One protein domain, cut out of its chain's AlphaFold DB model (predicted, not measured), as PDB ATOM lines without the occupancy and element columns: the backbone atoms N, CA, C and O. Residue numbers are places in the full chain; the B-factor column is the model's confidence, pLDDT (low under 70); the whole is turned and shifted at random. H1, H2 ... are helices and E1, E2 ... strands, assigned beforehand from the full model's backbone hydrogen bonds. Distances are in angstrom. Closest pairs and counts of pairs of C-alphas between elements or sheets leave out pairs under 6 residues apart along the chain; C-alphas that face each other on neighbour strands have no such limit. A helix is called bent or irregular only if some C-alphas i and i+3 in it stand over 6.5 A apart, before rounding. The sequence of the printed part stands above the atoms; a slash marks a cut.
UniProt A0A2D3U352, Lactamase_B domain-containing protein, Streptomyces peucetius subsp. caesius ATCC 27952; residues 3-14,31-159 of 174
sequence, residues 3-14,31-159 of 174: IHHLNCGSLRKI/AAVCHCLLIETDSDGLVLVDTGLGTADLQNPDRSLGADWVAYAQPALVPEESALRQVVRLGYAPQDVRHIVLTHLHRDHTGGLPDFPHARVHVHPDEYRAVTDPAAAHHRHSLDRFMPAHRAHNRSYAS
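Overview. This is residues 3 to 14 and 31 to 159 of the 174 residues of the protein "Lactamase_B domain-containing protein" of Streptomyces peucetius subsp. caesius ATCC 27952 (UniProt A0A2D3U352). A twisted sheet of five strands makes a wall, with E1 and E2 as a long two-strand ribbon and the short E3, E4 and E5 continuing the sheet beside E2. H3 and H4 pack on the sheet, H4 near the middle of the domain, while H2 only grazes it at E1 with H1 next to H2; H5 and H6 make a small pair at one end of the longest axis, and an unnamed tail, residues 144 to 159, follows H6. The printed part has 141 residues, with six named helices and five named strands in the order E1 E2 E3 H1 H2 H3 E4 H4 E5 H5 H6. The sheet is mixed, in the order E1 E2 E3 E4 E5, and the class is mixed, helices and strands. The whole is compact, with a radius of gyration of the C-alphas of 14.4 A, and spans 41 by 34 by 24 A.

Arrangement. E1, residues 3 to 14, is an edge strand and bends by 82 degrees at residue 11. It is antiparallel to E2, residues 31 to 40, at 169 degrees, with N 6 and O 36 2.9 A apart and N 8 and O 34 2.8 A apart, both within hydrogen-bond range. E2 and E3, residues 46 to 49, form an antiparallel hairpin at 151 degrees, with N 39 and O 47 at 2.8 A. H1, residues 55 to 59, is not on the sheet. H2, residues 61 to 73, touches H1 only at the corner, with its residues 63 to 65 alone; the closest C-alphas, of Asp 57 and Ser 64, are 5.5 A apart. H2 is irregular, with C-alphas 64 and 67 8.7 A apart, and it only grazes the sheet with residues 70 to 73. H3, residues 83 to 89, is on the sheet; its closest C-alphas with E1 are those of Ala 83 and Cys 8, 5.5 A apart. E4, residues 97 to 101, is parallel to E3 at 25 degrees, with N 101 and O 48 at 2.8 A. E3, H1, H2, H3 and E4 make a strand-helix-strand unit, two parallel neighbour strands with helices between them in the chain. H4, residues 107 to 110, is on the sheet at a height of 6.7 A, over none of its strands, but only just: 2 of its 4 C-alphas fall on E1. E5, residues 120 to 122, the other edge strand, is parallel to E4 at 16 degrees, with N 122 and O 100 at 2.8 A. E4, H4 and E5 make another such unit, with a right-handed crossover. H5, residues 125 to 132, touches H6, residues 139 to 143; the closest C-alphas, of Val 131 and Leu 143, are 4.7 A apart. Neither H5 nor H6 is on the sheet. In H1, H3, H5 and H6 every O i to N i+4 pair is within hydrogen-bond range, in H2 6 of 9 are, and H4 is too short for such a pair.

Along the chain. E1 begins at C-alpha 3, (7.180, 1.503, 7.490), and measures 26.9 A from first to last C-alpha; E2 measures 27.1 A. E3 measures 9.9 A, H2 10.9 A, H3 9.8 A, E4 10.9 A and H5 10.2 A. H4 begins at C-alpha 107, (-14.900, -5.896, 4.871). H6 ends at C-alpha 143, (-23.080, -0.096, 2.825).

Size, cuts and confidence. The C-alphas farthest apart, of Gly 91 and Ala 135, are 44.4 A apart. Residues 15 to 30 are not printed, and C-alphas 14 and 31 are 6.2 A apart across the cut. Of the links that are printed whole, none is long. The mean pLDDT of the printed part is 93.9, and residues 154 to 159 are under 70.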
ATOM      1  N   ILE A   3       8.408   2.107   8.026       98.00
ATOM      2  CA  ILE A   3       7.180   1.503   7.490       98.00
ATOM      3  C   ILE A   3       7.279  -0.016   7.626       98.00
ATOM      4  O   ILE A   3       8.274  -0.611   7.209       98.00
ATOM      5  N   HIS A   4       6.242  -0.632   8.187       98.38
ATOM      6  CA  HIS A   4       6.094  -2.080   8.303       98.38
ATOM      7  C   HIS A   4       4.976  -2.554   7.382       98.38
ATOM      8  O   HIS A   4       3.883  -1.989   7.390       98.38
ATOM      9  N   HIS A   5       5.243  -3.614   6.626       98.38
ATOM     10  CA  HIS A   5       4.242  -4.307   5.821       98.38
ATOM     11  C   HIS A   5       3.615  -5.423   6.651       98.38
ATOM     12  O   HIS A   5       4.331  -6.287   7.162       98.38
ATOM     13  N   LEU A   6       2.291  -5.411   6.779       98.62
ATOM     14  CA  LEU A   6       1.543  -6.365   7.588       98.62
ATOM     15  C   LEU A   6       0.619  -7.196   6.687       98.62
ATOM     16  O   LEU A   6      -0.154  -6.649   5.902       98.62
ATOM     17  N   ASN A   7       0.675  -8.524   6.816       98.44
ATOM     18  CA  ASN A   7      -0.382  -9.401   6.301       98.44
ATOM     19  C   ASN A   7      -1.498  -9.452   7.349       98.44
ATOM     20  O   ASN A   7      -1.351 -10.184   8.324       98.44
ATOM     21  N   CYS A   8      -2.573  -8.687   7.157       98.62
ATOM     22  CA  CYS A   8      -3.700  -8.614   8.089       98.62
ATOM     23  C   CYS A   8      -4.874  -9.533   7.745       98.62
ATOM     24  O   CYS A   8      -6.020  -9.262   8.109       98.62
ATOM     25  N   GLY A   9      -4.578 -10.624   7.046       98.12
ATOM     26  CA  GLY A   9      -5.518 -11.684   6.732       98.12
ATOM     27  C   GLY A   9      -5.126 -12.371   5.435       98.12
ATOM     28  O   GLY A   9      -5.018 -11.728   4.393       98.12
ATOM     29  N   SER A  10      -4.960 -13.684   5.484       98.06
ATOM     30  CA  SER A  10      -4.841 -14.523   4.297       98.06
ATOM     31  C   SER A  10      -6.229 -14.980   3.845       98.06
ATOM     32  O   SER A  10      -7.018 -15.489   4.641       98.06
ATOM     33  N   LEU A  11      -6.531 -14.805   2.564       97.25
ATOM     34  CA  LEU A  11      -7.787 -15.201   1.926       97.25
ATOM     35  C   LEU A  11      -7.562 -16.405   0.999       97.25
ATOM     36  O   LEU A  11      -6.481 -17.004   0.960       97.25
ATOM     37  N   ARG A  12      -8.596 -16.751   0.230       95.69
ATOM     38  CA  ARG A  12      -8.567 -17.788  -0.800       95.69
ATOM     39  C   ARG A  12      -7.312 -17.675  -1.650       95.69
ATOM     40  O   ARG A  12      -6.841 -16.582  -1.988       95.69
ATOM     41  N   LYS A  13      -6.812 -18.832  -2.063       93.44
ATOM     42  CA  LYS A  13      -5.715 -18.876  -3.014       93.44
ATOM     43  C   LYS A  13      -6.230 -18.566  -4.415       93.44
ATOM     44  O   LYS A  13      -7.333 -18.967  -4.798       93.44
ATOM     45  N   ILE A  14      -5.442 -17.802  -5.151       88.81
ATOM     46  CA  ILE A  14      -5.689 -17.443  -6.541       88.81
ATOM     47  C   ILE A  14      -4.435 -17.759  -7.363       88.81
ATOM     48  O   ILE A  14      -3.323 -17.730  -6.820       88.81
ATOM     49  N   ALA A  31      -2.150 -17.193  -1.623       91.38
ATOM     50  CA  ALA A  31      -3.219 -16.524  -0.892       91.38
ATOM     51  C   ALA A  31      -3.280 -15.048  -1.307       91.38
ATOM     52  O   ALA A  31      -2.248 -14.370  -1.323       91.38
ATOM     53  N   ALA A  32      -4.479 -14.551  -1.614       94.69
ATOM     54  CA  ALA A  32      -4.713 -13.113  -1.576       94.69
ATOM     55  C   ALA A  32      -4.567 -12.627  -0.123       94.69
ATOM     56  O   ALA A  32      -4.876 -13.369   0.810       94.69
ATOM     57  N   VAL A  33      -4.069 -11.408   0.073       96.00
ATOM     58  CA  VAL A  33      -3.711 -10.885   1.398       96.00
ATOM     59  C   VAL A  33      -4.394  -9.544   1.646       96.00
ATOM     60  O   VAL A  33      -4.318  -8.651   0.804       96.00
ATOM     61  N   CYS A  34      -4.975  -9.380   2.835       98.12
ATOM     62  CA  CYS A  34      -5.401  -8.091   3.376       98.12
ATOM     63  C   CYS A  34      -4.156  -7.301   3.804       98.12
ATOM     64  O   CYS A  34      -3.731  -7.333   4.961       98.12
ATOM     65  N   HIS A  35      -3.496  -6.658   2.847       98.19
ATOM     66  CA  HIS A  35      -2.232  -5.973   3.086       98.19
ATOM     67  C   HIS A  35      -2.454  -4.625   3.778       98.19
ATOM     68  O   HIS A  35      -3.161  -3.770   3.255       98.19
ATOM     69  N   CYS A  36      -1.814  -4.433   4.930       98.75
ATOM     70  CA  CYS A  36      -1.862  -3.191   5.699       98.75
ATOM     71  C   CYS A  36      -0.452  -2.626   5.894       98.75
ATOM     72  O   CYS A  36       0.544  -3.352   5.805       98.75
ATOM     73  N   LEU A  37      -0.363  -1.333   6.207       98.81
ATOM     74  CA  LEU A  37       0.900  -0.677   6.554       98.81
ATOM     75  C   LEU A  37       0.833  -0.108   7.967       98.81
ATOM     76  O   LEU A  37      -0.119   0.590   8.295       98.81
ATOM     77  N   LEU A  38       1.871  -0.322   8.773       98.69
ATOM     78  CA  LEU A  38       2.070   0.411  10.023       98.69
ATOM     79  C   LEU A  38       3.230   1.386   9.844       98.69
ATOM     80  O   LEU A  38       4.354   0.981   9.554       98.69
ATOM     81  N   ILE A  39       2.952   2.672  10.006       98.50
ATOM     82  CA  ILE A  39       3.898   3.758   9.780       98.50
ATOM     83  C   ILE A  39       4.218   4.400  11.127       98.50
ATOM     84  O   ILE A  39       3.340   4.922  11.814       98.50
ATOM     85  N   GLU A  40       5.496   4.375  11.486       97.62
ATOM     86  CA  GLU A  40       6.033   5.113  12.624       97.62
ATOM     87  C   GLU A  40       6.272   6.567  12.215       97.62
ATOM     88  O   GLU A  40       7.094   6.839  11.328       97.62
ATOM     89  N   THR A  41       5.576   7.493  12.871       95.19
ATOM     90  CA  THR A  41       5.779   8.937  12.702       95.19
ATOM     91  C   THR A  41       6.514   9.516  13.904       95.19
ATOM     92  O   THR A  41       6.402   9.006  15.018       95.19
ATOM     93  N   ASP A  42       7.267  10.591  13.680       90.38
ATOM     94  CA  ASP A  42       8.089  11.183  14.735       90.38
ATOM     95  C   ASP A  42       7.248  12.033  15.721       90.38
ATOM     96  O   ASP A  42       7.684  12.266  16.847       90.38
ATOM     97  N   SER A  43       6.040  12.474  15.332       89.81
ATOM     98  CA  SER A  43       5.189  13.376  16.133       89.81
ATOM     99  C   SER A  43       3.741  12.928  16.352       89.81
ATOM    100  O   SER A  43       3.125  13.363  17.323       89.81
ATOM    101  N   ASP A  44       3.188  12.064  15.500       88.12
ATOM    102  CA  ASP A  44       1.753  11.730  15.490       88.12
ATOM    103  C   ASP A  44       1.460  10.303  15.994       88.12
ATOM    104  O   ASP A  44       0.322   9.836  15.956       88.12
ATOM    105  N   GLY A  45       2.478   9.604  16.506       91.19
ATOM    106  CA  GLY A  45       2.388   8.204  16.923       91.19
ATOM    107  C   GLY A  45       2.335   7.240  15.735       91.19
ATOM    108  O   GLY A  45       2.891   7.522  14.669       91.19
ATOM    109  N   LEU A  46       1.696   6.080  15.909       98.06
ATOM    110  CA  LEU A  46       1.562   5.105  14.827       98.06
ATOM    111  C   LEU A  46       0.348   5.424  13.950       98.06
ATOM    112  O   LEU A  46      -0.761   5.663  14.445       98.06
ATOM    113  N   VAL A  47       0.568   5.364  12.639       98.44
ATOM    114  CA  VAL A  47      -0.472   5.448  11.612       98.44
ATOM    115  C   VAL A  47      -0.633   4.072  10.984       98.44
ATOM    116  O   VAL A  47       0.328   3.504  10.472       98.44
ATOM    117  N   LEU A  48      -1.846   3.537  11.016       98.69
ATOM    118  CA  LEU A  48      -2.197   2.265  10.401       98.69
ATOM    119  C   LEU A  48      -2.973   2.533   9.099       98.69
ATOM    120  O   LEU A  48      -3.974   3.246   9.115       98.69
ATOM    121  N   VAL A  49      -2.502   2.014   7.967       98.75
ATOM    122  CA  VAL A  49      -3.209   2.067   6.677       98.75
ATOM    123  C   VAL A  49      -3.936   0.746   6.482       98.75
ATOM    124  O   VAL A  49      -3.273  -0.287   6.359       98.75
ATOM    125  N   ASP A  50      -5.267   0.814   6.453       98.69
ATOM    126  CA  ASP A  50      -6.201  -0.312   6.561       98.69
ATOM    127  C   ASP A  50      -6.005  -1.174   7.816       98.69
ATOM    128  O   ASP A  50      -5.012  -1.085   8.527       98.69
ATOM    129  N   THR A  51      -6.999  -1.995   8.146       98.56
ATOM    130  CA  THR A  51      -7.010  -2.770   9.401       98.56
ATOM    131  C   THR A  51      -7.146  -4.275   9.205       98.56
ATOM    132  O   THR A  51      -7.044  -5.023  10.177       98.56
ATOM    133  N   GLY A  52      -7.339  -4.728   7.963       98.50
ATOM    134  CA  GLY A  52      -7.507  -6.142   7.654       98.50
ATOM    135  C   GLY A  52      -8.754  -6.750   8.293       98.50
ATOM    136  O   GLY A  52      -9.758  -6.069   8.511       98.50
ATOM    137  N   LEU A  53      -8.650  -8.038   8.630       98.56
ATOM    138  CA  LEU A  53      -9.629  -8.756   9.446       98.56
ATOM    139  C   LEU A  53      -9.372  -8.499  10.939       98.56
ATOM    140  O   LEU A  53      -8.238  -8.610  11.418       98.56
ATOM    141  N   GLY A  54     -10.431  -8.177  11.681       97.44
ATOM    142  CA  GLY A  54     -10.353  -7.869  13.111       97.44
ATOM    143  C   GLY A  54     -10.556  -9.074  14.012       97.44
ATOM    144  O   GLY A  54     -10.995 -10.139  13.583       97.44
ATOM    145  N   THR A  55     -10.298  -8.913  15.310       97.19
ATOM    146  CA  THR A  55     -10.446 -10.032  16.261       97.19
ATOM    147  C   THR A  55     -11.863 -10.616  16.302       97.19
ATOM    148  O   THR A  55     -12.021 -11.831  16.428       97.19
ATOM    149  N   ALA A  56     -12.894  -9.780  16.145       95.38
ATOM    150  CA  ALA A  56     -14.288 -10.220  16.076       95.38
ATOM    151  C   ALA A  56     -14.580 -11.057  14.818       95.38
ATOM    152  O   ALA A  56     -15.352 -12.015  14.897       95.38
ATOM    153  N   ASP A  57     -13.920 -10.739  13.700       97.50
ATOM    154  CA  ASP A  57     -14.019 -11.489  12.446       97.50
ATOM    155  C   ASP A  57     -13.443 -12.882  12.560       97.50
ATOM    156  O   ASP A  57     -14.030 -13.851  12.090       97.50
ATOM    157  N   LEU A  58     -12.322 -12.996  13.259       97.12
ATOM    158  CA  LEU A  58     -11.659 -14.274  13.474       97.12
ATOM    159  C   LEU A  58     -12.459 -15.172  14.430       97.12
ATOM    160  O   LEU A  58     -12.406 -16.392  14.316       97.12
ATOM    161  N   GLN A  59     -13.227 -14.581  15.352       96.94
ATOM    162  CA  GLN A  59     -14.069 -15.322  16.295       96.94
ATOM    163  C   GLN A  59     -15.423 -15.734  15.709       96.94
ATOM    164  O   GLN A  59     -15.913 -16.816  16.017       96.94
ATOM    165  N   ASN A  60     -16.061 -14.861  14.923       96.69
ATOM    166  CA  ASN A  60     -17.424 -15.064  14.424       96.69
ATOM    167  C   ASN A  60     -17.553 -14.625  12.950       96.69
ATOM    168  O   ASN A  60     -18.341 -13.717  12.658       96.69
ATOM    169  N   PRO A  61     -16.819 -15.263  12.021       96.88
ATOM    170  CA  PRO A  61     -16.642 -14.769  10.653       96.88
ATOM    171  C   PRO A  61     -17.962 -14.603   9.900       96.88
ATOM    172  O   PRO A  61     -18.215 -13.548   9.325       96.88
ATOM    173  N   ASP A  62     -18.865 -15.581   9.967       96.69
ATOM    174  CA  ASP A  62     -20.156 -15.500   9.271       96.69
ATOM    175  C   ASP A  62     -21.021 -14.339   9.771       96.69
ATOM    176  O   ASP A  62     -21.778 -13.736   9.009       96.69
ATOM    177  N   ARG A  63     -20.908 -14.010  11.064       94.62
ATOM    178  CA  ARG A  63     -21.694 -12.946  11.693       94.62
ATOM    179  C   ARG A  63     -21.141 -11.565  11.368       94.62
ATOM    180  O   ARG A  63     -21.928 -10.637  11.193       94.62
ATOM    181  N   SER A  64     -19.824 -11.396  11.376       94.25
ATOM    182  CA  SER A  64     -19.205 -10.080  11.216       94.25
ATOM    183  C   SER A  64     -18.855  -9.754   9.767       94.25
ATOM    184  O   SER A  64     -19.002  -8.597   9.393       94.25
ATOM    185  N   LEU A  65     -18.498 -10.751   8.948       96.12
ATOM    186  CA  LEU A  65     -18.131 -10.599   7.533       96.12
ATOM    187  C   LEU A  65     -19.261 -10.996   6.568       96.12
ATOM    188  O   LEU A  65     -19.254 -10.571   5.414       96.12
ATOM    189  N   GLY A  66     -20.238 -11.777   7.033       96.25
ATOM    190  CA  GLY A  66     -21.301 -12.344   6.202       96.25
ATOM    191  C   GLY A  66     -20.912 -13.703   5.613       96.25
ATOM    192  O   GLY A  66     -19.859 -13.853   4.996       96.25
ATOM    193  N   ALA A  67     -21.777 -14.705   5.794       96.75
ATOM    194  CA  ALA A  67     -21.518 -16.088   5.380       96.75
ATOM    195  C   ALA A  67     -21.269 -16.246   3.865       96.75
ATOM    196  O   ALA A  67     -20.475 -17.086   3.445       96.75
ATOM    197  N   ASP A  68     -21.914 -15.421   3.035       96.12
ATOM    198  CA  ASP A  68     -21.696 -15.376   1.585       96.12
ATOM    199  C   ASP A  68     -20.261 -14.956   1.246       96.12
ATOM    200  O   ASP A  68     -19.597 -15.569   0.405       96.12
ATOM    201  N   TRP A  69     -19.754 -13.942   1.947       96.81
ATOM    202  CA  TRP A  69     -18.388 -13.475   1.784       96.81
ATOM    203  C   TRP A  69     -17.384 -14.479   2.319       96.81
ATOM    204  O   TRP A  69     -16.389 -14.722   1.654       96.81
ATOM    205  N   VAL A  70     -17.640 -15.097   3.474       98.00
ATOM    206  CA  VAL A  70     -16.759 -16.130   4.040       98.00
ATOM    207  C   VAL A  70     -16.637 -17.315   3.083       98.00
ATOM    208  O   VAL A  70     -15.525 -17.765   2.808       98.00
ATOM    209  N   ALA A  71     -17.752 -17.767   2.503       97.94
ATOM    210  CA  ALA A  71     -17.750 -18.837   1.507       97.94
ATOM    211  C   ALA A  71     -16.954 -18.462   0.245       97.94
ATOM    212  O   ALA A  71     -16.230 -19.295  -0.306       97.94
ATOM    213  N   TYR A  72     -17.066 -17.209  -0.207       96.62
ATOM    214  CA  TYR A  72     -16.338 -16.706  -1.372       96.62
ATOM    215  C   TYR A  72     -14.846 -16.478  -1.099       96.62
ATOM    216  O   TYR A  72     -14.008 -16.913  -1.886       96.62
ATOM    217  N   ALA A  73     -14.520 -15.763  -0.024       97.19
ATOM    218  CA  ALA A  73     -13.194 -15.252   0.289       97.19
ATOM    219  C   ALA A  73     -12.335 -16.253   1.056       97.19
ATOM    220  O   ALA A  73     -11.122 -16.100   1.033       97.19
ATOM    221  N   GLN A  74     -12.928 -17.265   1.700       97.94
ATOM    222  CA  GLN A  74     -12.236 -18.339   2.423       97.94
ATOM    223  C   GLN A  74     -11.091 -17.819   3.317       97.94
ATOM    224  O   GLN A  74      -9.934 -18.195   3.105       97.94
ATOM    225  N   PRO A  75     -11.376 -16.914   4.275       97.75
ATOM    226  CA  PRO A  75     -10.345 -16.384   5.159       97.75
ATOM    227  C   PRO A  75      -9.688 -17.518   5.958       97.75
ATOM    228  O   PRO A  75     -10.365 -18.424   6.435       97.75
ATOM    229  N   ALA A  76      -8.369 -17.452   6.139       97.50
ATOM    230  CA  ALA A  76      -7.600 -18.448   6.886       97.50
ATOM    231  C   ALA A  76      -7.852 -18.401   8.406       97.50
ATOM    232  O   ALA A  76      -7.498 -19.337   9.117       97.50
ATOM    233  N   LEU A  77      -8.465 -17.314   8.891       97.38
ATOM    234  CA  LEU A  77      -8.845 -17.084  10.288       97.38
ATOM    235  C   LEU A  77      -7.682 -17.226  11.289       97.38
ATOM    236  O   LEU A  77      -7.844 -17.815  12.355       97.38
ATOM    237  N   VAL A  78      -6.510 -16.676  10.959       98.19
ATOM    238  CA  VAL A  78      -5.308 -16.743  11.806       98.19
ATOM    239  C   VAL A  78      -5.252 -15.530  12.754       98.19
ATOM    240  O   VAL A  78      -5.024 -14.412  12.288       98.19
ATOM    241  N   PRO A  79      -5.413 -15.700  14.085       98.00
ATOM    242  CA  PRO A  79      -5.353 -14.602  15.063       98.00
ATOM    243  C   PRO A  79      -4.109 -13.724  14.945       98.00
ATOM    244  O   PRO A  79      -4.194 -12.499  15.058       98.00
ATOM    245  N   GLU A  80      -2.957 -14.339  14.699       98.38
ATOM    246  CA  GLU A  80      -1.647 -13.693  14.615       98.38
ATOM    247  C   GLU A  80      -1.496 -12.785  13.388       98.38
ATOM    248  O   GLU A  80      -0.597 -11.942  13.378       98.38
ATOM    249  N   GLU A  81      -2.360 -12.936  12.379       98.50
ATOM    250  CA  GLU A  81      -2.412 -12.037  11.227       98.50
ATOM    251  C   GLU A  81      -3.133 -10.730  11.571       98.50
ATOM    252  O   GLU A  81      -2.790  -9.704  11.002       98.50
ATOM    253  N   SER A  82      -4.046 -10.682  12.550       98.69
ATOM    254  CA  SER A  82      -4.736  -9.422  12.889       98.69
ATOM    255  C   SER A  82      -3.760  -8.261  13.135       98.69
ATOM    256  O   SER A  82      -2.707  -8.427  13.766       98.69
ATOM    257  N   ALA A  83      -4.126  -7.060  12.671       98.69
ATOM    258  CA  ALA A  83      -3.318  -5.856  12.874       98.69
ATOM    259  C   ALA A  83      -2.968  -5.663  14.360       98.69
ATOM    260  O   ALA A  83      -1.822  -5.371  14.697       98.69
ATOM    261  N   LEU A  84      -3.924  -5.940  15.256       98.62
ATOM    262  CA  LEU A  84      -3.730  -5.899  16.705       98.62
ATOM    263  C   LEU A  84      -2.564  -6.782  17.173       98.62
ATOM    264  O   LEU A  84      -1.677  -6.313  17.891       98.62
ATOM    265  N   ARG A  85      -2.543  -8.062  16.778       98.62
ATOM    266  CA  ARG A  85      -1.489  -8.997  17.206       98.62
ATOM    267  C   ARG A  85      -0.133  -8.624  16.632       98.62
ATOM    268  O   ARG A  85       0.874  -8.788  17.319       98.62
ATOM    269  N   GLN A  86      -0.094  -8.095  15.414       98.69
ATOM    270  CA  GLN A  86       1.158  -7.678  14.791       98.69
ATOM    271  C   GLN A  86       1.727  -6.394  15.400       98.69
ATOM    272  O   GLN A  86       2.928  -6.351  15.658       98.69
ATOM    273  N   VAL A  87       0.885  -5.404  15.716       98.69
ATOM    274  CA  VAL A  87       1.281  -4.198  16.470       98.69
ATOM    275  C   VAL A  87       1.907  -4.591  17.812       98.69
ATOM    276  O   VAL A  87       3.017  -4.161  18.122       98.69
ATOM    277  N   VAL A  88       1.258  -5.492  18.560       98.62
ATOM    278  CA  VAL A  88       1.787  -6.001  19.839       98.62
ATOM    279  C   VAL A  88       3.105  -6.756  19.651       98.62
ATOM    280  O   VAL A  88       4.038  -6.573  20.430       98.62
ATOM    281  N   ARG A  89       3.228  -7.577  18.600       98.44
ATOM    282  CA  ARG A  89       4.462  -8.322  18.294       98.44
ATOM    283  C   ARG A  89       5.643  -7.406  17.958       98.44
ATOM    284  O   ARG A  89       6.781  -7.776  18.232       98.44
ATOM    285  N   LEU A  90       5.379  -6.232  17.389       98.12
ATOM    286  CA  LEU A  90       6.390  -5.203  17.130       98.12
ATOM    287  C   LEU A  90       6.801  -4.429  18.398       98.12
ATOM    288  O   LEU A  90       7.724  -3.622  18.335       98.12
ATOM    289  N   GLY A  91       6.171  -4.705  19.545       98.12
ATOM    290  CA  GLY A  91       6.496  -4.100  20.837       98.12
ATOM    291  C   GLY A  91       5.669  -2.864  21.189       98.12
ATOM    292  O   GLY A  91       5.982  -2.203  22.177       98.12
ATOM    293  N   TYR A  92       4.625  -2.559  20.417       98.12
ATOM    294  CA  TYR A  92       3.748  -1.414  20.656       98.12
ATOM    295  C   TYR A  92       2.477  -1.806  21.408       98.12
ATOM    296  O   TYR A  92       1.974  -2.928  21.297       98.12
ATOM    297  N   ALA A  93       1.911  -0.855  22.144       97.31
ATOM    298  CA  ALA A  93       0.570  -0.975  22.686       97.31
ATOM    299  C   ALA A  93      -0.472  -0.638  21.598       97.31
ATOM    300  O   ALA A  93      -0.225   0.217  20.747       97.31
ATOM    301  N   PRO A  94      -1.685  -1.219  21.631       96.56
ATOM    302  CA  PRO A  94      -2.750  -0.844  20.694       96.56
ATOM    303  C   PRO A  94      -3.086   0.657  20.729       96.56
ATOM    304  O   PRO A  94      -3.483   1.233  19.723       96.56
ATOM    305  N   GLN A  95      -2.899   1.308  21.882       96.25
ATOM    306  CA  GLN A  95      -3.123   2.744  22.080       96.25
ATOM    307  C   GLN A  95      -2.082   3.633  21.378       96.25
ATOM    308  O   GLN A  95      -2.323   4.835  21.223       96.25
ATOM    309  N   ASP A  96      -0.957   3.057  20.947       96.81
ATOM    310  CA  ASP A  96       0.062   3.759  20.165       96.81
ATOM    311  C   ASP A  96      -0.400   3.981  18.717       96.81
ATOM    312  O   ASP A  96       0.091   4.893  18.051       96.81
ATOM    313  N   VAL A  97      -1.393   3.213  18.241       97.62
ATOM    314  CA  VAL A  97      -2.110   3.483  16.986       97.62
ATOM    315  C   VAL A  97      -3.036   4.675  17.193       97.62
ATOM    316  O   VAL A  97      -4.133   4.572  17.745       97.62
ATOM    317  N   ARG A  98      -2.569   5.845  16.757       96.31
ATOM    318  CA  ARG A  98      -3.271   7.127  16.906       96.31
ATOM    319  C   ARG A  98      -4.166   7.435  15.721       96.31
ATOM    320  O   ARG A  98      -5.189   8.106  15.886       96.31
ATOM    321  N   HIS A  99      -3.792   6.942  14.546       97.12
ATOM    322  CA  HIS A  99      -4.475   7.216  13.293       97.12
ATOM    323  C   HIS A  99      -4.688   5.938  12.495       97.12
ATOM    324  O   HIS A  99      -3.798   5.096  12.414       97.12
ATOM    325  N   ILE A 100      -5.857   5.838  11.871       98.06
ATOM    326  CA  ILE A 100      -6.173   4.810  10.885       98.06
ATOM    327  C   ILE A 100      -6.567   5.520   9.600       98.06
ATOM    328  O   ILE A 100      -7.478   6.345   9.614       98.06
ATOM    329  N   VAL A 101      -5.880   5.225   8.504       98.00
ATOM    330  CA  VAL A 101      -6.227   5.701   7.165       98.00
ATOM    331  C   VAL A 101      -6.826   4.528   6.411       98.00
ATOM    332  O   VAL A 101      -6.148   3.534   6.177       98.00
ATOM    333  N   LEU A 102      -8.097   4.635   6.050       98.06
ATOM    334  CA  LEU A 102      -8.787   3.613   5.274       98.06
ATOM    335  C   LEU A 102      -8.664   3.951   3.793       98.06
ATOM    336  O   LEU A 102      -9.032   5.053   3.376       98.06
ATOM    337  N   THR A 103      -8.172   2.998   3.006       97.62
ATOM    338  CA  THR A 103      -8.164   3.111   1.544       97.62
ATOM    339  C   THR A 103      -9.592   3.116   1.008       97.62
ATOM    340  O   THR A 103      -9.907   3.897   0.114       97.62
ATOM    341  N   HIS A 104     -10.456   2.281   1.593       96.44
ATOM    342  CA  HIS A 104     -11.896   2.220   1.362       96.44
ATOM    343  C   HIS A 104     -12.599   1.423   2.483       96.44
ATOM    344  O   HIS A 104     -11.954   0.988   3.439       96.44
ATOM    345  N   LEU A 105     -13.924   1.246   2.407       96.44
ATOM    346  CA  LEU A 105     -14.748   0.714   3.506       96.44
ATOM    347  C   LEU A 105     -15.192  -0.747   3.340       96.44
ATOM    348  O   LEU A 105     -16.161  -1.177   3.966       96.44
ATOM    349  N   HIS A 106     -14.496  -1.538   2.522       96.94
ATOM    350  CA  HIS A 106     -14.801  -2.964   2.399       96.94
ATOM    351  C   HIS A 106     -14.386  -3.777   3.635       96.94
ATOM    352  O   HIS A 106     -13.613  -3.344   4.498       96.94
ATOM    353  N   ARG A 107     -14.955  -4.982   3.720       96.38
ATOM    354  CA  ARG A 107     -14.900  -5.896   4.871       96.38
ATOM    355  C   ARG A 107     -13.463  -6.222   5.274       96.38
ATOM    356  O   ARG A 107     -13.118  -6.137   6.444       96.38
ATOM    357  N   ASP A 108     -12.635  -6.510   4.282       97.50
ATOM    358  CA  ASP A 108     -11.227  -6.882   4.383       97.50
ATOM    359  C   ASP A 108     -10.278  -5.715   4.693       97.50
ATOM    360  O   ASP A 108      -9.095  -5.945   4.921       97.50
ATOM    361  N   HIS A 109     -10.789  -4.485   4.767       98.44
ATOM    362  CA  HIS A 109     -10.012  -3.291   5.118       98.44
ATOM    363  C   HIS A 109     -10.400  -2.714   6.482       98.44
ATOM    364  O   HIS A 109      -9.615  -2.004   7.114       98.44
ATOM    365  N   THR A 110     -11.607  -3.016   6.959       97.75
ATOM    366  CA  THR A 110     -12.234  -2.341   8.107       97.75
ATOM    367  C   THR A 110     -12.479  -3.245   9.311       97.75
ATOM    368  O   THR A 110     -12.907  -2.751  10.356       97.75
ATOM    369  N   GLY A 111     -12.205  -4.544   9.187       97.62
ATOM    370  CA  GLY A 111     -12.470  -5.541  10.219       97.62
ATOM    371  C   GLY A 111     -11.801  -5.233  11.552       97.62
ATOM    372  O   GLY A 111     -12.427  -5.339  12.606       97.62
ATOM    373  N   GLY A 112     -10.549  -4.770  11.513       97.75
ATOM    374  CA  GLY A 112      -9.770  -4.426  12.702       97.75
ATOM    375  C   GLY A 112     -10.111  -3.080  13.341       97.75
ATOM    376  O   GLY A 112      -9.534  -2.761  14.378       97.75
ATOM    377  N   LEU A 113     -11.037  -2.279  12.793       97.50
ATOM    378  CA  LEU A 113     -11.411  -0.993  13.400       97.50
ATOM    379  C   LEU A 113     -11.754  -1.128  14.896       97.50
ATOM    380  O   LEU A 113     -11.135  -0.419  15.692       97.50
ATOM    381  N   PRO A 114     -12.654  -2.038  15.335       95.75
ATOM    382  CA  PRO A 114     -13.033  -2.154  16.746       95.75
ATOM    383  C   PRO A 114     -11.876  -2.495  17.697       95.75
ATOM    384  O   PRO A 114     -11.997  -2.231  18.893       95.75
ATOM    385  N   ASP A 115     -10.760  -3.029  17.189       96.94
ATOM    386  CA  ASP A 115      -9.568  -3.352  17.985       96.94
ATOM    387  C   ASP A 115      -8.790  -2.094  18.425       96.94
ATOM    388  O   ASP A 115      -7.994  -2.145  19.366       96.94
ATOM    389  N   PHE A 116      -9.048  -0.944  17.792       96.62
ATOM    390  CA  PHE A 116      -8.360   0.328  18.040       96.62
ATOM    391  C   PHE A 116      -9.342   1.470  18.361       96.62
ATOM    392  O   PHE A 116      -9.354   2.499  17.676       96.62
ATOM    393  N   PRO A 117     -10.163   1.365  19.424       93.25
ATOM    394  CA  PRO A 117     -11.274   2.292  19.689       93.25
ATOM    395  C   PRO A 117     -10.846   3.747  19.958       93.25
ATOM    396  O   PRO A 117     -11.676   4.654  19.952       93.25
ATOM    397  N   HIS A 118      -9.556   3.987  20.213       92.25
ATOM    398  CA  HIS A 118      -9.003   5.312  20.495       92.25
ATOM    399  C   HIS A 118      -8.453   6.030  19.255       92.25
ATOM    400  O   HIS A 118      -8.260   7.248  19.307       92.25
ATOM    401  N   ALA A 119      -8.184   5.299  18.171       94.94
ATOM    402  CA  ALA A 119      -7.569   5.851  16.973       94.94
ATOM    403  C   ALA A 119      -8.539   6.780  16.230       94.94
ATOM    404  O   ALA A 119      -9.742   6.534  16.167       94.94
ATOM    405  N   ARG A 120      -8.021   7.854  15.633       94.69
ATOM    406  CA  ARG A 120      -8.791   8.695  14.709       94.69
ATOM    407  C   ARG A 120      -8.827   8.034  13.336       94.69
ATOM    408  O   ARG A 120      -7.769   7.767  12.771       94.69
ATOM    409  N   VAL A 121     -10.026   7.837  12.799       95.94
ATOM    410  CA  VAL A 121     -10.232   7.238  11.478       95.94
ATOM    411  C   VAL A 121     -10.323   8.329  10.414       95.94
ATOM    412  O   VAL A 121     -11.063   9.308  10.561       95.94
ATOM    413  N   HIS A 122      -9.569   8.141   9.338       95.50
ATOM    414  CA  HIS A 122      -9.530   8.990   8.158       95.50
ATOM    415  C   HIS A 122      -9.961   8.165   6.953       95.50
ATOM    416  O   HIS A 122      -9.466   7.060   6.743       95.50
ATOM    417  N   VAL A 123     -10.876   8.703   6.161       95.44
ATOM    418  CA  VAL A 123     -11.411   8.051   4.963       95.44
ATOM    419  C   VAL A 123     -11.769   9.129   3.948       95.44
ATOM    420  O   VAL A 123     -12.061  10.269   4.323       95.44
ATOM    421  N   HIS A 124     -11.734   8.788   2.662       94.56
ATOM    422  CA  HIS A 124     -12.137   9.723   1.622       94.56
ATOM    423  C   HIS A 124     -13.606  10.162   1.816       94.56
ATOM    424  O   HIS A 124     -14.459   9.308   2.087       94.56
ATOM    425  N   PRO A 125     -13.942  11.460   1.662       92.12
ATOM    426  CA  PRO A 125     -15.307  11.943   1.865       92.12
ATOM    427  C   PRO A 125     -16.349  11.231   0.998       92.12
ATOM    428  O   PRO A 125     -17.427  10.922   1.496       92.12
ATOM    429  N   ASP A 126     -16.025  10.923  -0.261       93.31
ATOM    430  CA  ASP A 126     -16.962  10.231  -1.157       93.31
ATOM    431  C   ASP A 126     -17.205   8.776  -0.751       93.31
ATOM    432  O   ASP A 126     -18.331   8.296  -0.854       93.31
ATOM    433  N   GLU A 127     -16.189   8.095  -0.220       94.12
ATOM    434  CA  GLU A 127     -16.337   6.732   0.297       94.12
ATOM    435  C   GLU A 127     -17.227   6.735   1.549       94.12
ATOM    436  O   GLU A 127     -18.145   5.924   1.690       94.12
ATOM    437  N   TYR A 128     -17.028   7.717   2.435       93.12
ATOM    438  CA  TYR A 128     -17.887   7.888   3.604       93.12
ATOM    439  C   TYR A 128     -19.318   8.275   3.217       93.12
ATOM    440  O   TYR A 128     -20.286   7.755   3.778       93.12
ATOM    441  N   ARG A 129     -19.476   9.155   2.224       93.25
ATOM    442  CA  ARG A 129     -20.778   9.531   1.673       93.25
ATOM    443  C   ARG A 129     -21.489   8.320   1.080       93.25
ATOM    444  O   ARG A 129     -22.671   8.138   1.353       93.25
ATOM    445  N   ALA A 130     -20.784   7.458   0.348       94.06
ATOM    446  CA  ALA A 130     -21.361   6.247  -0.224       94.06
ATOM    447  C   ALA A 130     -21.985   5.337   0.848       94.06
ATOM    448  O   ALA A 130     -22.993   4.699   0.582       94.06
ATOM    449  N   VAL A 131     -21.488   5.317   2.086       93.88
ATOM    450  CA  VAL A 131     -22.086   4.503   3.166       93.88
ATOM    451  C   VAL A 131     -23.060   5.261   4.077       93.88
ATOM    452  O   VAL A 131     -23.729   4.630   4.892       93.88
ATOM    453  N   THR A 132     -23.170   6.589   3.963       92.06
ATOM    454  CA  THR A 132     -23.967   7.427   4.891       92.06
ATOM    455  C   THR A 132     -25.097   8.218   4.239       92.06
ATOM    456  O   THR A 132     -26.077   8.513   4.918       92.06
ATOM    457  N   ASP A 133     -24.997   8.540   2.949       94.06
ATOM    458  CA  ASP A 133     -26.006   9.275   2.183       94.06
ATOM    459  C   ASP A 133     -26.825   8.299   1.321       94.06
ATOM    460  O   ASP A 133     -26.312   7.793   0.318       94.06
ATOM    461  N   PRO A 134     -28.109   8.049   1.645       94.50
ATOM    462  CA  PRO A 134     -28.967   7.177   0.847       94.50
ATOM    463  C   PRO A 134     -29.175   7.631  -0.602       94.50
ATOM    464  O   PRO A 134     -29.610   6.824  -1.426       94.50
ATOM    465  N   ALA A 135     -28.895   8.901  -0.917       95.44
ATOM    466  CA  ALA A 135     -28.965   9.446  -2.268       95.44
ATOM    467  C   ALA A 135     -27.655   9.281  -3.061       95.44
ATOM    468  O   ALA A 135     -27.631   9.573  -4.258       95.44
ATOM    469  N   ALA A 136     -26.568   8.822  -2.433       94.12
ATOM    470  CA  ALA A 136     -25.311   8.584  -3.126       94.12
ATOM    471  C   ALA A 136     -25.433   7.435  -4.138       94.12
ATOM    472  O   ALA A 136     -26.085   6.410  -3.897       94.12
ATOM    473  N   ALA A 137     -24.745   7.583  -5.271       88.06
ATOM    474  CA  ALA A 137     -24.578   6.484  -6.209       88.06
ATOM    475  C   ALA A 137     -23.922   5.295  -5.487       88.06
ATOM    476  O   ALA A 137     -23.013   5.472  -4.682       88.06
ATOM    477  N   HIS A 138     -24.403   4.083  -5.766       89.88
ATOM    478  CA  HIS A 138     -23.908   2.840  -5.162       89.88
ATOM    479  C   HIS A 138     -24.112   2.696  -3.641       89.88
ATOM    480  O   HIS A 138     -23.593   1.735  -3.079       89.88
ATOM    481  N   HIS A 139     -24.931   3.538  -2.987       93.12
ATOM    482  CA  HIS A 139     -25.063   3.537  -1.522       93.12
ATOM    483  C   HIS A 139     -25.269   2.151  -0.900       93.12
ATOM    484  O   HIS A 139     -24.516   1.725  -0.028       93.12
ATOM    485  N   ARG A 140     -26.263   1.405  -1.399       91.75
ATOM    486  CA  ARG A 140     -26.551   0.044  -0.913       91.75
ATOM    487  C   ARG A 140     -25.346  -0.881  -1.074       91.75
ATOM    488  O   ARG A 140     -24.994  -1.600  -0.153       91.75
ATOM    489  N   HIS A 141     -24.681  -0.812  -2.224       91.50
ATOM    490  CA  HIS A 141     -23.539  -1.665  -2.538       91.50
ATOM    491  C   HIS A 141     -22.343  -1.410  -1.610       91.50
ATOM    492  O   HIS A 141     -21.709  -2.370  -1.167       91.50
ATOM    493  N   SER A 142     -22.045  -0.143  -1.314       92.44
ATOM    494  CA  SER A 142     -20.979   0.234  -0.381       92.44
ATOM    495  C   SER A 142     -21.360  -0.112   1.061       92.44
ATOM    496  O   SER A 142     -20.566  -0.710   1.785       92.44
ATOM    497  N   LEU A 143     -22.598   0.185   1.472       93.31
ATOM    498  CA  LEU A 143     -23.080  -0.096   2.825       93.31
ATOM    499  C   LEU A 143     -23.086  -1.598   3.150       93.31
ATOM    500  O   LEU A 143     -22.716  -1.978   4.260       93.31
ATOM    501  N   ASP A 144     -23.441  -2.451   2.186       93.69
ATOM    502  CA  ASP A 144     -23.438  -3.914   2.342       93.69
ATOM    503  C   ASP A 144     -22.030  -4.488   2.576       93.69
ATOM    504  O   ASP A 144     -21.880  -5.600   3.092       93.69
ATOM    505  N   ARG A 145     -20.980  -3.751   2.194       94.44
ATOM    506  CA  ARG A 145     -19.573  -4.140   2.375       94.44
ATOM    507  C   ARG A 145     -18.931  -3.506   3.600       94.44
ATOM    508  O   ARG A 145     -17.916  -4.018   4.057       94.44
ATOM    509  N   PHE A 146     -19.529  -2.459   4.160       94.81
ATOM    510  CA  PHE A 146     -19.047  -1.855   5.391       94.81
ATOM    511  C   PHE A 146     -19.815  -2.397   6.591       94.81
ATOM    512  O   PHE A 146     -20.849  -1.857   6.973       94.81
ATOM    513  N   MET A 147     -19.339  -3.491   7.179       94.69
ATOM    514  CA  MET A 147     -20.146  -4.311   8.084       94.69
ATOM    515  C   MET A 147     -20.592  -3.571   9.354       94.69
ATOM    516  O   MET A 147     -19.821  -2.795   9.922       94.69
ATOM    517  N   PRO A 148     -21.805  -3.847   9.882       92.12
ATOM    518  CA  PRO A 148     -22.275  -3.247  11.133       92.12
ATOM    519  C   PRO A 148     -21.299  -3.412  12.303       92.12
ATOM    520  O   PRO A 148     -21.158  -2.494  13.108       92.12
ATOM    521  N   ALA A 149     -20.607  -4.554  12.376       89.50
ATOM    522  CA  ALA A 149     -19.595  -4.823  13.393       89.50
ATOM    523  C   ALA A 149     -18.405  -3.849  13.313       89.50
ATOM    524  O   ALA A 149     -17.883  -3.443  14.346       89.50
ATOM    525  N   HIS A 150     -18.022  -3.423  12.107       92.94
ATOM    526  CA  HIS A 150     -16.877  -2.539  11.878       92.94
ATOM    527  C   HIS A 150     -17.250  -1.078  12.176       92.94
ATOM    528  O   HIS A 150     -16.452  -0.308  12.708       92.94
ATOM    529  N   ARG A 151     -18.517  -0.713  11.924       87.00
ATOM    530  CA  ARG A 151     -19.086   0.618  12.213       87.00
ATOM    531  C   ARG A 151     -19.205   0.938  13.701       87.00
ATOM    532  O   ARG A 151     -19.414   2.096  14.046       87.00
ATOM    533  N   ALA A 152     -19.089  -0.061  14.577       76.62
ATOM    534  CA  ALA A 152     -19.147   0.128  16.026       76.62
ATOM    535  C   ALA A 152     -17.951   0.927  16.587       76.62
ATOM    536  O   ALA A 152     -17.951   1.282  17.767       76.62
ATOM    537  N   HIS A 153     -16.947   1.232  15.757       73.94
ATOM    538  CA  HIS A 153     -15.862   2.143  16.105       73.94
ATOM    539  C   HIS A 153     -16.399   3.549  16.409       73.94
ATOM    540  O   HIS A 153     -16.946   4.244  15.554       73.94
ATOM    541  N   ASN A 154     -16.292   3.945  17.676       54.66
ATOM    542  CA  ASN A 154     -17.065   5.043  18.248       54.66
ATOM    543  C   ASN A 154     -16.301   6.379  18.264       54.66
ATOM    544  O   ASN A 154     -16.195   7.015  19.318       54.66
ATOM    545  N   ARG A 155     -15.745   6.819  17.124       59.41
ATOM    546  CA  ARG A 155     -15.205   8.185  16.980       59.41
ATOM    547  C   ARG A 155     -15.204   8.695  15.539       59.41
ATOM    548  O   ARG A 155     -15.164   7.940  14.581       59.41
ATOM    549  N   SER A 156     -15.278  10.022  15.436       54.59
ATOM    550  CA  SER A 156     -15.440  10.832  14.225       54.59
ATOM    551  C   SER A 156     -14.570  10.382  13.046       54.59
ATOM    552  O   SER A 156     -13.343  10.491  13.117       54.59
ATOM    553  N   TYR A 157     -15.215   9.988  11.947       58.84
ATOM    554  CA  TYR A 157     -14.607   9.950  10.619       58.84
ATOM    555  C   TYR A 157     -14.246  11.385  10.255       58.84
ATOM    556  O   TYR A 157     -15.122  12.211   9.995       58.84
ATOM    557  N   ALA A 158     -12.965  11.722  10.336       52.94
ATOM    558  CA  ALA A 158     -12.532  13.038   9.917       52.94
ATOM    559  C   ALA A 158     -12.376  13.038   8.400       52.94
ATOM    560  O   ALA A 158     -11.506  12.352   7.865       52.94
ATOM    561  N   SER A 159     -13.197  13.827   7.715       46.81
ATOM    562  CA  SER A 159     -12.906  14.225   6.347       46.81
ATOM    563  C   SER A 159     -11.705  15.170   6.368       46.81
ATOM    564  O   SER A 159     -11.688  16.172   7.089       46.81
TER     565      SER A 159